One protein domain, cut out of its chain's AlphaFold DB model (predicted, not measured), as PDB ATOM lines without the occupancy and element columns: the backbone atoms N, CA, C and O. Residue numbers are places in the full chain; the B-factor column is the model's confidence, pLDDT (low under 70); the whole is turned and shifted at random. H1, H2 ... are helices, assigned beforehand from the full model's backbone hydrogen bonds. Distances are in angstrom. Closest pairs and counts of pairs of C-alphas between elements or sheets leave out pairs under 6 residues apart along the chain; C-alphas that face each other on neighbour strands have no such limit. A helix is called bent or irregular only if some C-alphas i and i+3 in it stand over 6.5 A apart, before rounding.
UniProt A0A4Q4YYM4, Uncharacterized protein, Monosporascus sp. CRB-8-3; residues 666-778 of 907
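What this domain is: This is residues 666 to 778 of the 907 residues of an uncharacterized protein of Monosporascus sp. CRB-8-3 (UniProt A0A4Q4YYM4). Crossed helices make an elongated body: H6 lies near the middle and crosses H3, with H1 and H5 toward one end and H2 toward the other. Little H4 sits at the end away from H2, and unnamed residues 763 to 778 fold back along the length. The printed part has 113 residues with six named helices, H1 to H6, and no named strand; the class is all helix. It is compact, with a radius of gyration of the C-alphas of 13.9 A and spans of 46 by 25 by 24 A.

Where its parts are: H1, residues 666 to 677, begins at C-alpha 666 (262.907, 211.935, 344.121). H2 is residues 694 to 707, 19.7 A; H3, 711 to 723, 18.9 A, is irregular, C-alphas 716 and 719 being 7.8 A apart. H4 is 726 to 731, neither bent nor irregular, but only just: C-alphas 726 and 729 are 6.3 A apart. H5 is 734 to 744; H6, 749 to 762, 19.8 A, ends at C-alpha 762 (281.561, 219.304, 335.331).

How they stand to each other: H3 and H6 are the hubs, touching three helices each. H1 touches H3 at a steep tilt of 39 degrees, opposite ways; the closest C-alphas, Cys 673 and Ala 714, are 4.8 A apart. H3 touches H6 with residues 711 to 716 alone, about perpendicular at 84 degrees, closest C-alphas Ala 715 and Trp 754, 5.1 A. H6 touches H2 with residues 756 to 760 alone, closest C-alphas Val 757 and Val 701, 6.1 A. H2 and H3 only just touch, only at the corner, with 3 pairs of C-alphas within 8 A, closest Ile 705 and Val 711, 6.1 A. H5 touches H1, closest C-alphas Arg 740 and Ile 674, 6.3 A. H4 is close to H1 but not clearly touching. Every O i to N i+4 pair is within hydrogen-bond range in H1, H2 and H5; H3 has 7 of 9, H6 9 of 10 and H4 0 of 2, with 1 of 3 O i to N i+3 pairs.

The domain as a whole: The C-alphas of Gly 692 and Glu 731, the two farthest apart, are 46.2 A apart. The printed part has no cut; the link H1 to H2 is long. Its mean pLDDT is 77.7, with 32 residues under 70, among them 760 to 777.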
ATOM      1  N   HIS A 666     262.075 210.892 344.720       89.00
ATOM      2  CA  HIS A 666     262.907 211.935 344.121       89.00
ATOM      3  C   HIS A 666     262.614 213.337 344.671       89.00
ATOM      4  O   HIS A 666     263.570 214.081 344.905       89.00
ATOM      5  N   ALA A 667     261.358 213.666 344.990       89.00
ATOM      6  CA  ALA A 667     261.015 214.891 345.714       89.00
ATOM      7  C   ALA A 667     261.743 214.951 347.070       89.00
ATOM      8  O   ALA A 667     262.438 215.925 347.355       89.00
ATOM      9  N   ALA A 668     261.683 213.881 347.869       88.69
ATOM     10  CA  ALA A 668     262.376 213.809 349.157       88.69
ATOM     11  C   ALA A 668     263.907 213.958 349.027       88.69
ATOM     12  O   ALA A 668     264.519 214.693 349.802       88.69
ATOM     13  N   LEU A 669     264.532 213.325 348.023       92.56
ATOM     14  CA  LEU A 669     265.973 213.478 347.769       92.56
ATOM     15  C   LEU A 669     266.343 214.905 347.323       92.56
ATOM     16  O   LEU A 669     267.384 215.428 347.733       92.56
ATOM     17  N   ALA A 670     265.491 215.562 346.527       91.75
ATOM     18  CA  ALA A 670     265.671 216.962 346.146       91.75
ATOM     19  C   ALA A 670     265.601 217.891 347.368       91.75
ATOM     20  O   ALA A 670     266.472 218.748 347.519       91.75
ATOM     21  N   ILE A 671     264.633 217.680 348.268       90.19
ATOM     22  CA  ILE A 671     264.483 218.439 349.521       90.19
ATOM     23  C   ILE A 671     265.751 218.336 350.383       90.19
ATOM     24  O   ILE A 671     266.275 219.363 350.806       90.19
ATOM     25  N   VAL A 672     266.292 217.125 350.584       92.31
ATOM     26  CA  VAL A 672     267.542 216.905 351.341       92.31
ATOM     27  C   VAL A 672     268.716 217.677 350.724       92.31
ATOM     28  O   VAL A 672     269.477 218.329 351.438       92.31
ATOM     29  N   CYS A 673     268.852 217.661 349.394       94.25
ATOM     30  CA  CYS A 673     269.915 218.404 348.715       94.25
ATOM     31  C   CYS A 673     269.732 219.929 348.819       94.25
ATOM     32  O   CYS A 673     270.709 220.644 349.034       94.25
ATOM     33  N   ILE A 674     268.501 220.430 348.668       92.31
ATOM     34  CA  ILE A 674     268.178 221.862 348.722       92.31
ATOM     35  C   ILE A 674     268.420 222.407 350.133       92.31
ATOM     36  O   ILE A 674     269.167 223.371 350.276       92.31
ATOM     37  N   ALA A 675     267.884 221.743 351.163       90.62
ATOM     38  CA  ALA A 675     268.054 222.132 352.563       90.62
ATOM     39  C   ALA A 675     269.529 222.147 352.998       90.62
ATOM     40  O   ALA A 675     269.940 223.017 353.761       90.62
ATOM     41  N   TYR A 676     270.341 221.212 352.489       93.00
ATOM     42  CA  TYR A 676     271.782 221.218 352.731       93.00
ATOM     43  C   TYR A 676     272.476 222.413 352.062       93.00
ATOM     44  O   TYR A 676     273.252 223.116 352.705       93.00
ATOM     45  N   LEU A 677     272.193 222.679 350.782       93.50
ATOM     46  CA  LEU A 677     272.826 223.774 350.032       93.50
ATOM     47  C   LEU A 677     272.394 225.178 350.495       93.50
ATOM     48  O   LEU A 677     273.074 226.148 350.159       93.50
ATOM     49  N   THR A 678     271.309 225.296 351.266       91.75
ATOM     50  CA  THR A 678     270.858 226.545 351.907       91.75
ATOM     51  C   THR A 678     271.228 226.659 353.391       91.75
ATOM     52  O   THR A 678     270.819 227.616 354.049       91.75
ATOM     53  N   MET A 679     272.044 225.744 353.936       90.00
ATOM     54  CA  MET A 679     272.582 225.878 355.297       90.00
ATOM     55  C   MET A 679     273.434 227.157 355.456       90.00
ATOM     56  O   MET A 679     274.126 227.548 354.510       90.00
ATOM     57  N   PRO A 680     273.490 227.776 356.657       87.88
ATOM     58  CA  PRO A 680     274.204 229.042 356.882       87.88
ATOM     59  C   PRO A 680     275.688 229.051 356.474       87.88
ATOM     60  O   PRO A 680     276.221 230.098 356.121       87.88
ATOM     61  N   CYS A 681     276.360 227.896 356.463       86.31
ATOM     62  CA  CYS A 681     277.742 227.767 355.986       86.31
ATOM     63  C   CYS A 681     277.931 228.078 354.486       86.31
ATOM     64  O   CYS A 681     279.054 228.346 354.064       86.31
ATOM     65  N   PHE A 682     276.857 228.079 353.690       90.94
ATOM     66  CA  PHE A 682     276.865 228.450 352.272       90.94
ATOM     67  C   PHE A 682     276.353 229.879 352.011       90.94
ATOM     68  O   PHE A 682     276.288 230.298 350.852       90.94
ATOM     69  N   ALA A 683     276.042 230.647 353.065       87.19
ATOM     70  CA  ALA A 683     275.596 232.040 352.969       87.19
ATOM     71  C   ALA A 683     276.697 233.014 352.506       87.19
ATOM     72  O   ALA A 683     276.387 234.131 352.093       87.19
ATOM     73  N   ASP A 684     277.967 232.596 352.528       86.50
ATOM     74  CA  ASP A 684     279.092 233.310 351.921       86.50
ATOM     75  C   ASP A 684     279.815 232.410 350.904       86.50
ATOM     76  O   ASP A 684     280.281 231.315 351.229       86.50
ATOM     77  N   SER A 685     279.940 232.883 349.659       84.00
ATOM     78  CA  SER A 685     280.721 232.189 348.627       84.00
ATOM     79  C   SER A 685     282.213 232.539 348.657       84.00
ATOM     80  O   SER A 685     282.999 231.929 347.924       84.00
ATOM     81  N   GLY A 686     282.630 233.452 349.536       84.06
ATOM     82  CA  GLY A 686     283.984 233.976 349.645       84.06
ATOM     83  C   GLY A 686     284.352 234.882 348.469       84.06
ATOM     84  O   GLY A 686     283.508 235.290 347.671       84.06
ATOM     85  N   ALA A 687     285.646 235.181 348.327       76.31
ATOM     86  CA  ALA A 687     286.132 236.053 347.260       76.31
ATOM     87  C   ALA A 687     285.716 235.539 345.855       76.31
ATOM     88  O   ALA A 687     285.873 234.340 345.577       76.31
ATOM     89  N   PRO A 688     285.192 236.408 344.968       70.12
ATOM     90  CA  PRO A 688     284.872 236.038 343.592       70.12
ATOM     91  C   PRO A 688     286.149 235.744 342.795       70.12
ATOM     92  O   PRO A 688     287.232 236.211 343.145       70.12
ATOM     93  N   LEU A 689     286.023 234.986 341.700       68.50
ATOM     94  CA  LEU A 689     287.134 234.737 340.779       68.50
ATOM     95  C   LEU A 689     287.653 236.062 340.190       68.50
ATOM     96  O   LEU A 689     286.891 236.799 339.564       68.50
ATOM     97  N   GLN A 690     288.949 236.330 340.355       67.94
ATOM     98  CA  GLN A 690     289.649 237.446 339.713       67.94
ATOM     99  C   GLN A 690     290.514 236.954 338.546       67.94
ATOM    100  O   GLN A 690     291.008 235.822 338.543       67.94
ATOM    101  N   ALA A 691     290.715 237.815 337.546       57.16
ATOM    102  CA  ALA A 691     291.530 237.500 336.377       57.16
ATOM    103  C   ALA A 691     292.989 237.220 336.788       57.16
ATOM    104  O   ALA A 691     293.662 238.082 337.346       57.16
ATOM    105  N   GLY A 692     293.472 236.008 336.502       54.34
ATOM    106  CA  GLY A 692     294.813 235.543 336.881       54.34
ATOM    107  C   GLY A 692     294.900 234.785 338.215       54.34
ATOM    108  O   GLY A 692     295.921 234.151 338.464       54.34
ATOM    109  N   GLU A 693     293.840 234.754 339.032       64.19
ATOM    110  CA  GLU A 693     293.826 234.086 340.349       64.19
ATOM    111  C   GLU A 693     293.097 232.726 340.345       64.19
ATOM    112  O   GLU A 693     292.536 232.286 341.352       64.19
ATOM    113  N   VAL A 694     293.112 232.024 339.207       63.09
ATOM    114  CA  VAL A 694     292.392 230.749 339.022       63.09
ATOM    115  C   VAL A 694     292.821 229.692 340.049       63.09
ATOM    116  O   VAL A 694     291.953 229.048 340.630       63.09
ATOM    117  N   ASP A 695     294.122 229.563 340.350       58.50
ATOM    118  CA  ASP A 695     294.622 228.615 341.364       58.50
ATOM    119  C   ASP A 695     294.059 228.921 342.783       58.50
ATOM    120  O   ASP A 695     293.860 227.998 343.575       58.50
ATOM    121  N   LEU A 696     293.761 230.190 343.120       63.66
ATOM    122  CA  LEU A 696     293.179 230.578 344.420       63.66
ATOM    123  C   LEU A 696     291.677 230.284 344.488       63.66
ATOM    124  O   LEU A 696     291.193 229.763 345.495       63.66
ATOM    125  N   TRP A 697     290.941 230.566 343.410       74.56
ATOM    126  CA  TRP A 697     289.539 230.167 343.288       74.56
ATOM    127  C   TRP A 697     289.389 228.639 343.311       74.56
ATOM    128  O   TRP A 697     288.539 228.108 344.024       74.56
ATOM    129  N   GLU A 698     290.267 227.915 342.616       66.94
ATOM    130  CA  GLU A 698     290.283 226.452 342.622       66.94
ATOM    131  C   GLU A 698     290.560 225.912 344.033       66.94
ATOM    132  O   GLU A 698     289.854 225.023 344.512       66.94
ATOM    133  N   ALA A 699     291.531 226.492 344.748       64.00
ATOM    134  CA  ALA A 699     291.799 226.161 346.145       64.00
ATOM    135  C   ALA A 699     290.590 226.441 347.059       64.00
ATOM    136  O   ALA A 699     290.296 225.621 347.930       64.00
ATOM    137  N   LYS A 700     289.848 227.538 346.838       81.00
ATOM    138  CA  LYS A 700     288.597 227.856 347.551       81.00
ATOM    139  C   LYS A 700     287.531 226.778 347.329       81.00
ATOM    140  O   LYS A 700     286.965 226.272 348.297       81.00
ATOM    141  N   VAL A 701     287.274 226.392 346.077       73.25
ATOM    142  CA  VAL A 701     286.247 225.386 345.746       73.25
ATOM    143  C   VAL A 701     286.650 223.995 346.241       73.25
ATOM    144  O   VAL A 701     285.835 223.306 346.855       73.25
ATOM    145  N   ARG A 702     287.920 223.600 346.082       70.81
ATOM    146  CA  ARG A 702     288.457 222.354 346.657       70.81
ATOM    147  C   ARG A 702     288.363 222.332 348.178       70.81
ATOM    148  O   ARG A 702     288.008 221.296 348.735       70.81
ATOM    149  N   LYS A 703     288.640 223.456 348.848       74.44
ATOM    150  CA  LYS A 703     288.444 223.595 350.294       74.44
ATOM    151  C   LYS A 703     286.969 223.396 350.659       74.44
ATOM    152  O   LYS A 703     286.694 222.565 351.510       74.44
ATOM    153  N   ARG A 704     286.023 224.041 349.962       82.75
ATOM    154  CA  ARG A 704     284.577 223.836 350.191       82.75
ATOM    155  C   ARG A 704     284.170 222.363 350.036       82.75
ATOM    156  O   ARG A 704     283.460 221.848 350.885       82.75
ATOM    157  N   ILE A 705     284.651 221.670 349.000       76.00
ATOM    158  CA  ILE A 705     284.368 220.236 348.781       76.00
ATOM    159  C   ILE A 705     284.977 219.351 349.882       76.00
ATOM    160  O   ILE A 705     284.386 218.341 350.255       76.00
ATOM    161  N   LYS A 706     286.153 219.718 350.404       72.94
ATOM    162  CA  LYS A 706     286.824 218.998 351.494       72.94
ATOM    163  C   LYS A 706     286.135 219.213 352.846       72.94
ATOM    164  O   LYS A 706     285.988 218.258 353.600       72.94
ATOM    165  N   ASP A 707     285.756 220.451 353.142       79.88
ATOM    166  CA  ASP A 707     285.181 220.850 354.428       79.88
ATOM    167  C   ASP A 707     283.694 220.437 354.532       79.88
ATOM    168  O   ASP A 707     283.195 220.205 355.630       79.88
ATOM    169  N   TYR A 708     282.997 220.274 353.397       85.94
ATOM    170  CA  TYR A 708     281.568 219.937 353.317       85.94
ATOM    171  C   TYR A 708     281.317 218.725 352.403       85.94
ATOM    172  O   TYR A 708     280.955 218.879 351.237       85.94
ATOM    173  N   ALA A 709     281.495 217.503 352.916       81.69
ATOM    174  CA  ALA A 709     281.560 216.291 352.084       81.69
ATOM    175  C   ALA A 709     280.351 216.074 351.141       81.69
ATOM    176  O   ALA A 709     280.544 215.721 349.977       81.69
ATOM    177  N   PHE A 710     279.117 216.347 351.586       91.12
ATOM    178  CA  PHE A 710     277.905 216.158 350.768       91.12
ATOM    179  C   PHE A 710     277.705 217.233 349.679       91.12
ATOM    180  O   PHE A 710     276.933 217.017 348.740       91.12
ATOM    181  N   VAL A 711     278.446 218.354 349.712       89.88
ATOM    182  CA  VAL A 711     278.284 219.458 348.741       89.88
ATOM    183  C   VAL A 711     278.532 219.007 347.303       89.88
ATOM    184  O   VAL A 711     277.884 219.504 346.382       89.88
ATOM    185  N   ARG A 712     279.427 218.026 347.107       88.88
ATOM    186  CA  ARG A 712     279.729 217.440 345.795       88.88
ATOM    187  C   ARG A 712     278.484 216.805 345.181       88.88
ATOM    188  O   ARG A 712     278.175 217.071 344.023       88.88
ATOM    189  N   TYR A 713     277.786 215.973 345.950       86.06
ATOM    190  CA  TYR A 713     276.594 215.280 345.482       86.06
ATOM    191  C   TYR A 713     275.440 216.257 345.280       86.06
ATOM    192  O   TYR A 713     274.878 216.337 344.187       86.06
ATOM    193  N   ALA A 714     275.129 217.045 346.313       92.56
ATOM    194  CA  ALA A 714     274.006 217.967 346.283       92.56
ATOM    195  C   ALA A 714     274.113 218.925 345.084       92.56
ATOM    196  O   ALA A 714     273.188 218.991 344.277       92.56
ATOM    197  N   ALA A 715     275.268 219.568 344.869       88.81
ATOM    198  CA  ALA A 715     275.477 220.484 343.743       88.81
ATOM    199  C   ALA A 715     275.349 219.816 342.357       88.81
ATOM    200  O   ALA A 715     274.941 220.475 341.401       88.81
ATOM    201  N   LEU A 716     275.680 218.525 342.221       80.81
ATOM    202  CA  LEU A 716     275.604 217.781 340.955       80.81
ATOM    203  C   LEU A 716     274.201 217.263 340.604       80.81
ATOM    204  O   LEU A 716     273.916 217.065 339.414       80.81
ATOM    205  N   TYR A 717     273.361 216.998 341.612       87.12
ATOM    206  CA  TYR A 717     272.153 216.184 341.445       87.12
ATOM    207  C   TYR A 717     270.854 216.804 341.982       87.12
ATOM    208  O   TYR A 717     269.797 216.320 341.582       87.12
ATOM    209  N   TRP A 718     270.876 217.881 342.786       93.00
ATOM    210  CA  TRP A 718     269.653 218.469 343.373       93.00
ATOM    211  C   TRP A 718     268.573 218.782 342.325       93.00
ATOM    212  O   TRP A 718     267.423 218.372 342.468       93.00
ATOM    213  N   PHE A 719     268.964 219.424 341.220       87.06
ATOM    214  CA  PHE A 719     268.060 219.773 340.124       87.06
ATOM    215  C   PHE A 719     267.600 218.542 339.329       87.06
ATOM    216  O   PHE A 719     266.464 218.509 338.887       87.06
ATOM    217  N   LYS A 720     268.418 217.484 339.213       85.88
ATOM    218  CA  LYS A 720     268.014 216.235 338.533       85.88
ATOM    219  C   LYS A 720     267.029 215.409 339.359       85.88
ATOM    220  O   LYS A 720     266.250 214.650 338.791       85.88
ATOM    221  N   HIS A 721     267.101 215.507 340.686       88.62
ATOM    222  CA  HIS A 721     266.085 214.951 341.576       88.62
ATOM    223  C   HIS A 721     264.793 215.767 341.500       88.62
ATOM    224  O   HIS A 721     263.728 215.174 341.415       88.62
ATOM    225  N   LEU A 722     264.887 217.101 341.434       87.88
ATOM    226  CA  LEU A 722     263.735 217.982 341.220       87.88
ATOM    227  C   LEU A 722     263.040 217.714 339.870       87.88
ATOM    228  O   LEU A 722     261.829 217.535 339.842       87.88
ATOM    229  N   ASP A 723     263.796 217.615 338.771       84.25
ATOM    230  CA  ASP A 723     263.264 217.299 337.437       84.25
ATOM    231  C   ASP A 723     262.544 215.936 337.425       84.25
ATOM    232  O   ASP A 723     261.493 215.783 336.805       84.25
ATOM    233  N   ALA A 724     263.090 214.947 338.140       84.50
ATOM    234  CA  ALA A 724     262.521 213.604 338.253       84.50
ATOM    235  C   ALA A 724     261.420 213.472 339.330       84.50
ATOM    236  O   ALA A 724     260.817 212.410 339.447       84.50
ATOM    237  N   ALA A 725     261.154 214.528 340.108       86.56
ATOM    238  CA  ALA A 725     260.042 214.591 341.055       86.56
ATOM    239  C   ALA A 725     258.717 215.005 340.392       86.56
ATOM    240  O   ALA A 725     257.664 214.875 341.011       86.56
ATOM    241  N   GLY A 726     258.757 215.517 339.155       84.62
ATOM    242  CA  GLY A 726     257.568 215.785 338.345       84.62
ATOM    243  C   GLY A 726     256.505 216.624 339.062       84.62
ATOM    244  O   GLY A 726     256.784 217.702 339.593       84.62
ATOM    245  N   ALA A 727     255.268 216.124 339.070       79.75
ATOM    246  CA  ALA A 727     254.146 216.784 339.739       79.75
ATOM    247  C   ALA A 727     254.231 216.690 341.272       79.75
ATOM    248  O   ALA A 727     253.737 217.583 341.965       79.75
ATOM    249  N   SER A 728     254.915 215.669 341.801       80.44
ATOM    250  CA  SER A 728     255.038 215.404 343.240       80.44
ATOM    251  C   SER A 728     255.819 216.489 344.009       80.44
ATOM    252  O   SER A 728     255.738 216.550 345.232       80.44
ATOM    253  N   TRP A 729     256.533 217.401 343.329       79.69
ATOM    254  CA  TRP A 729     257.088 218.603 343.979       79.69
ATOM    255  C   TRP A 729     256.009 219.628 344.381       79.69
ATOM    256  O   TRP A 729     256.203 220.387 345.326       79.69
ATOM    257  N   SER A 730     254.867 219.683 343.689       62.00
ATOM    258  CA  SER A 730     253.863 220.744 343.903       62.00
ATOM    259  C   SER A 730     253.132 220.685 345.257       62.00
ATOM    260  O   SER A 730     252.449 221.639 345.622       62.00
ATOM    261  N   GLU A 731     253.327 219.610 346.026       58.47
ATOM    262  CA  GLU A 731     252.772 219.406 347.373       58.47
ATOM    263  C   GLU A 731     253.743 219.832 348.503       58.47
ATOM    264  O   GLU A 731     253.453 219.658 349.687       58.47
ATOM    265  N   VAL A 732     254.918 220.375 348.158       63.31
ATOM    266  CA  VAL A 732     256.017 220.647 349.101       63.31
ATOM    267  C   VAL A 732     255.859 221.996 349.835       63.31
ATOM    268  O   VAL A 732     255.306 222.966 349.324       63.31
ATOM    269  N   ASN A 733     256.360 222.054 351.076       67.38
ATOM    270  CA  ASN A 733     256.277 223.202 351.993       67.38
ATOM    271  C   ASN A 733     256.767 224.533 351.353       67.38
ATOM    272  O   ASN A 733     257.890 224.565 350.841       67.38
ATOM    273  N   PRO A 734     256.018 225.655 351.475       71.69
ATOM    274  CA  PRO A 734     256.405 226.971 350.944       71.69
ATOM    275  C   PRO A 734     257.802 227.480 351.336       71.69
ATOM    276  O   PRO A 734     258.389 228.273 350.602       71.69
ATOM    277  N   GLN A 735     258.361 227.047 352.472       72.50
ATOM    278  CA  GLN A 735     259.741 227.381 352.842       72.50
ATOM    279  C   GLN A 735     260.762 226.772 351.870       72.50
ATOM    280  O   GLN A 735     261.696 227.453 351.457       72.50
ATOM    281  N   LEU A 736     260.558 225.522 351.452       76.38
ATOM    282  CA  LEU A 736     261.472 224.812 350.554       76.38
ATOM    283  C   LEU A 736     261.400 225.349 349.119       76.38
ATOM    284  O   LEU A 736     262.393 225.307 348.395       76.38
ATOM    285  N   ASP A 737     260.261 225.919 348.723       81.38
ATOM    286  CA  ASP A 737     260.142 226.673 347.474       81.38
ATOM    287  C   ASP A 737     260.971 227.971 347.506       81.38
ATOM    288  O   ASP A 737     261.618 228.293 346.506       81.38
ATOM    289  N   ARG A 738     261.045 228.665 348.656       83.19
ATOM    290  CA  ARG A 738     261.968 229.803 348.853       83.19
ATOM    291  C   ARG A 738     263.429 229.359 348.834       83.19
ATOM    292  O   ARG A 738     264.249 230.004 348.187       83.19
ATOM    293  N   ASP A 739     263.753 228.240 349.478       85.88
ATOM    294  CA  ASP A 739     265.110 227.680 349.482       85.88
ATOM    295  C   ASP A 739     265.556 227.279 348.063       85.88
ATOM    296  O   ASP A 739     266.656 227.625 347.624       85.88
ATOM    297  N   ARG A 740     264.663 226.653 347.287       87.94
ATOM    298  CA  ARG A 740     264.848 226.393 345.853       87.94
ATOM    299  C   ARG A 740     265.074 227.693 345.076       87.94
ATOM    300  O   ARG A 740     265.992 227.758 344.263       87.94
ATOM    301  N   GLU A 741     264.261 228.723 345.297       87.62
ATOM    302  CA  GLU A 741     264.413 230.019 344.621       87.62
ATOM    303  C   GLU A 741     265.744 230.703 344.950       87.62
ATOM    304  O   GLU A 741     266.388 231.226 344.040       87.62
ATOM    305  N   MET A 742     266.227 230.610 346.194       88.00
ATOM    306  CA  MET A 742     267.560 231.095 346.564       88.00
ATOM    307  C   MET A 742     268.677 230.385 345.791       88.00
ATOM    308  O   MET A 742     269.639 231.039 345.389       88.00
ATOM    309  N   LEU A 743     268.558 229.078 345.536       89.44
ATOM    310  CA  LEU A 743     269.521 228.330 344.716       89.44
ATOM    311  C   LEU A 743     269.411 228.650 343.215       89.44
ATOM    312  O   LEU A 743     270.401 228.481 342.500       89.44
ATOM    313  N   GLN A 744     268.247 229.107 342.736       87.62
ATOM    314  CA  GLN A 744     268.000 229.470 341.331       87.62
ATOM    315  C   GLN A 744     268.324 230.941 341.000       87.62
ATOM    316  O   GLN A 744     268.614 231.247 339.840       87.62
ATOM    317  N   ASP A 745     268.283 231.860 341.970       85.31
ATOM    318  CA  ASP A 745     268.593 233.279 341.759       85.31
ATOM    319  C   ASP A 745     270.106 233.543 341.771       85.31
ATOM    320  O   ASP A 745     270.774 233.501 342.804       85.31
ATOM    321  N   SER A 746     270.631 233.923 340.604       79.94
ATOM    322  CA  SER A 746     272.034 234.307 340.394       79.94
ATOM    323  C   SER A 746     272.577 235.439 341.296       79.94
ATOM    324  O   SER A 746     273.784 235.681 341.341       79.94
ATOM    325  N   ARG A 747     271.732 236.163 342.032       80.62
ATOM    326  CA  ARG A 747     272.188 237.209 342.958       80.62
ATOM    327  C   ARG A 747     272.671 236.642 344.297       80.62
ATOM    328  O   ARG A 747     273.522 237.268 344.934       80.62
ATOM    329  N   THR A 748     272.185 235.470 344.714       88.50
ATOM    330  CA  THR A 748     272.475 234.918 346.047       88.50
ATOM    331  C   THR A 748     273.892 234.346 346.156       88.50
ATOM    332  O   THR A 748     274.540 233.986 345.169       88.50
ATOM    333  N   GLN A 749     274.392 234.254 347.388       89.88
ATOM    334  CA  GLN A 749     275.652 233.566 347.681       89.88
ATOM    335  C   GLN A 749     275.483 232.040 347.639       89.88
ATOM    336  O   GLN A 749     276.379 231.356 347.156       89.88
ATOM    337  N   TYR A 750     274.310 231.518 348.015       90.94
ATOM    338  CA  TYR A 750     273.967 230.097 347.895       90.94
ATOM    339  C   TYR A 750     274.084 229.600 346.446       90.94
ATOM    340  O   TYR A 750     274.754 228.598 346.187       90.94
ATOM    341  N   ALA A 751     273.522 230.346 345.483       89.19
ATOM    342  CA  ALA A 751     273.648 230.055 344.058       89.19
ATOM    343  C   ALA A 751     275.119 230.003 343.614       89.19
ATOM    344  O   ALA A 751     275.531 229.068 342.927       89.19
ATOM    345  N   LYS A 752     275.951 230.954 344.057       87.69
ATOM    346  CA  LYS A 752     277.402 230.954 343.785       87.69
ATOM    347  C   LYS A 752     278.092 229.740 344.408       87.69
ATOM    348  O   LYS A 752     278.826 229.043 343.716       87.69
ATOM    349  N   CYS A 753     277.814 229.428 345.674       89.69
ATOM    350  CA  CYS A 753     278.408 228.300 346.390       89.69
ATOM    351  C   CYS A 753     278.248 226.969 345.652       89.69
ATOM    352  O   CYS A 753     279.245 226.264 345.454       89.69
ATOM    353  N   TRP A 754     277.022 226.634 345.236       89.56
ATOM    354  CA  TRP A 754     276.748 225.359 344.572       89.56
ATOM    355  C   TRP A 754     277.159 225.373 343.093       89.56
ATOM    356  O   TRP A 754     277.690 224.374 342.612       89.56
ATOM    357  N   THR A 755     276.996 226.489 342.369       87.00
ATOM    358  CA  THR A 755     277.401 226.563 340.950       87.00
ATOM    359  C   THR A 755     278.909 226.577 340.751       87.00
ATOM    360  O   THR A 755     279.378 225.987 339.784       87.00
ATOM    361  N   GLU A 756     279.691 227.175 341.656       85.38
ATOM    362  CA  GLU A 756     281.155 227.062 341.638       85.38
ATOM    363  C   GLU A 756     281.590 225.595 341.767       85.38
ATOM    364  O   GLU A 756     282.439 225.130 341.008       85.38
ATOM    365  N   VAL A 757     280.963 224.848 342.686       82.06
ATOM    366  CA  VAL A 757     281.205 223.409 342.883       82.06
ATOM    367  C   VAL A 757     280.756 222.610 341.655       82.06
ATOM    368  O   VAL A 757     281.522 221.795 341.148       82.06
ATOM    369  N   TRP A 758     279.560 222.865 341.119       82.44
ATOM    370  CA  TRP A 758     279.051 222.204 339.911       82.44
ATOM    371  C   TRP A 758     279.916 222.484 338.674       82.44
ATOM    372  O   TRP A 758     280.195 221.576 337.886       82.44
ATOM    373  N   TRP A 759     280.366 223.727 338.491       72.88
ATOM    374  CA  TRP A 759     281.226 224.114 337.376       72.88
ATOM    375  C   TRP A 759     282.595 223.455 337.494       72.88
ATOM    376  O   TRP A 759     283.054 222.823 336.541       72.88
ATOM    377  N   PHE A 760     283.212 223.531 338.676       69.62
ATOM    378  CA  PHE A 760     284.451 222.824 338.973       69.62
ATOM    379  C   PHE A 760     284.305 221.331 338.643       69.62
ATOM    380  O   PHE A 760     285.060 220.813 337.830       69.62
ATOM    381  N   LEU A 761     283.267 220.653 339.138       64.88
ATOM    382  CA  LEU A 761     283.080 219.213 338.927       64.88
ATOM    383  C   LEU A 761     282.683 218.800 337.492       64.88
ATOM    384  O   LEU A 761     282.869 217.635 337.151       64.88
ATOM    385  N   THR A 762     282.124 219.688 336.654       61.06
ATOM    386  CA  THR A 762     281.561 219.304 335.331       61.06
ATOM    387  C   THR A 762     282.119 220.042 334.107       61.06
ATOM    388  O   THR A 762     281.737 219.718 332.976       61.06
ATOM    389  N   LYS A 763     282.939 221.080 334.300       57.97
ATOM    390  CA  LYS A 763     283.515 221.939 333.240       57.97
ATOM    391  C   LYS A 763     285.010 222.166 333.459       57.97
ATOM    392  O   LYS A 763     285.795 222.123 332.508       57.97
ATOM    393  N   GLY A 764     285.388 222.343 334.725       52.38
ATOM    394  CA  GLY A 764     286.770 222.430 335.170       52.38
ATOM    395  C   GLY A 764     287.556 223.592 334.574       52.38
ATOM    396  O   GLY A 764     286.993 224.583 334.120       52.38
ATOM    397  N   VAL A 765     288.882 223.447 334.571       42.06
ATOM    398  CA  VAL A 765     289.840 224.519 334.226       42.06
ATOM    399  C   VAL A 765     290.022 224.688 332.708       42.06
ATOM    400  O   VAL A 765     290.827 225.490 332.247       42.06
ATOM    401  N   THR A 766     289.272 223.935 331.894       37.22
ATOM    402  CA  THR A 766     289.333 224.021 330.420       37.22
ATOM    403  C   THR A 766     288.603 225.238 329.845       37.22
ATOM    404  O   THR A 766     288.725 225.521 328.653       37.22
ATOM    405  N   GLN A 767     287.827 225.935 330.677       46.38
ATOM    406  CA  GLN A 767     287.048 227.124 330.349       46.38
ATOM    407  C   GLN A 767     287.083 228.060 331.561       46.38
ATOM    408  O   GLN A 767     286.950 227.596 332.695       46.38
ATOM    409  N   GLU A 768     287.240 229.367 331.343       51.44
ATOM    410  CA  GLU A 768     287.045 230.349 332.414       51.44
ATOM    411  C   GLU A 768     285.609 230.236 332.946       51.44
ATOM    412  O   GLU A 768     284.671 230.083 332.163       51.44
ATOM    413  N   TYR A 769     285.430 230.290 334.270       59.75
ATOM    414  CA  TYR A 769     284.101 230.288 334.886       59.75
ATOM    415  C   TYR A 769     283.350 231.558 334.444       59.75
ATOM    416  O   TYR A 769     283.746 232.654 334.848       59.75
ATOM    417  N   PRO A 770     282.268 231.456 333.647       54.88
ATOM    418  CA  PRO A 770     281.603 232.607 333.026       54.88
ATOM    419  C   PRO A 770     280.674 233.346 334.008       54.88
ATOM    420  O   PRO A 770     279.738 234.037 333.606       54.88
ATOM    421  N   GLY A 771     280.867 233.140 335.313       61.44
ATOM    422  CA  GLY A 771     279.848 233.386 336.317       61.44
ATOM    423  C   GLY A 771     278.700 232.377 336.215       61.44
ATOM    424  O   GLY A 771     278.862 231.224 335.822       61.44
ATOM    425  N   LEU A 772     277.508 232.833 336.587       62.03
ATOM    426  CA  LEU A 772     276.330 231.984 336.797       62.03
ATOM    427  C   LEU A 772     275.554 231.653 335.511       62.03
ATOM    428  O   LEU A 772     274.629 230.840 335.533       62.03
ATOM    429  N   GLN A 773     275.914 232.268 334.381       56.94
ATOM    430  CA  GLN A 773     275.256 232.025 333.099       56.94
ATOM    431  C   GLN A 773     275.651 230.650 332.536       56.94
ATOM    432  O   GLN A 773     276.820 230.383 332.273       56.94
ATOM    433  N   GLY A 774     274.658 229.780 332.326       56.12
ATOM    434  CA  GLY A 774     274.845 228.434 331.767       56.12
ATOM    435  C   GLY A 774     274.862 227.289 332.790       56.12
ATOM    436  O   GLY A 774     274.966 226.131 332.388       56.12
ATOM    437  N   CYS A 775     274.719 227.577 334.087       61.16
ATOM    438  CA  CYS A 775     274.496 226.539 335.098       61.16
ATOM    439  C   CYS A 775     273.028 226.040 335.071       61.16
ATOM    440  O   CYS A 775     272.122 226.864 334.916       61.16
ATOM    441  N   PRO A 776     272.756 224.726 335.224       62.78
ATOM    442  CA  PRO A 776     271.397 224.175 335.217       62.78
ATOM    443  C   PRO A 776     270.503 224.815 336.283       62.78
ATOM    444  O   PRO A 776     270.942 225.042 337.402       62.78
ATOM    445  N   GLY A 777     269.246 225.112 335.958       61.72
ATOM    446  CA  GLY A 777     268.281 225.658 336.922       61.72
ATOM    447  C   GLY A 777     268.485 227.123 337.345       61.72
ATOM    448  O   GLY A 777     267.569 227.687 337.939       61.72
ATOM    449  N   ILE A 778     269.609 227.778 337.018       76.31
ATOM    450  CA  ILE A 778     269.788 229.214 337.290       76.31
ATOM    451  C   ILE A 778     268.873 230.049 336.388       76.31
ATOM    452  O   ILE A 778     268.878 229.908 335.163       76.31
TER     453      ILE A 778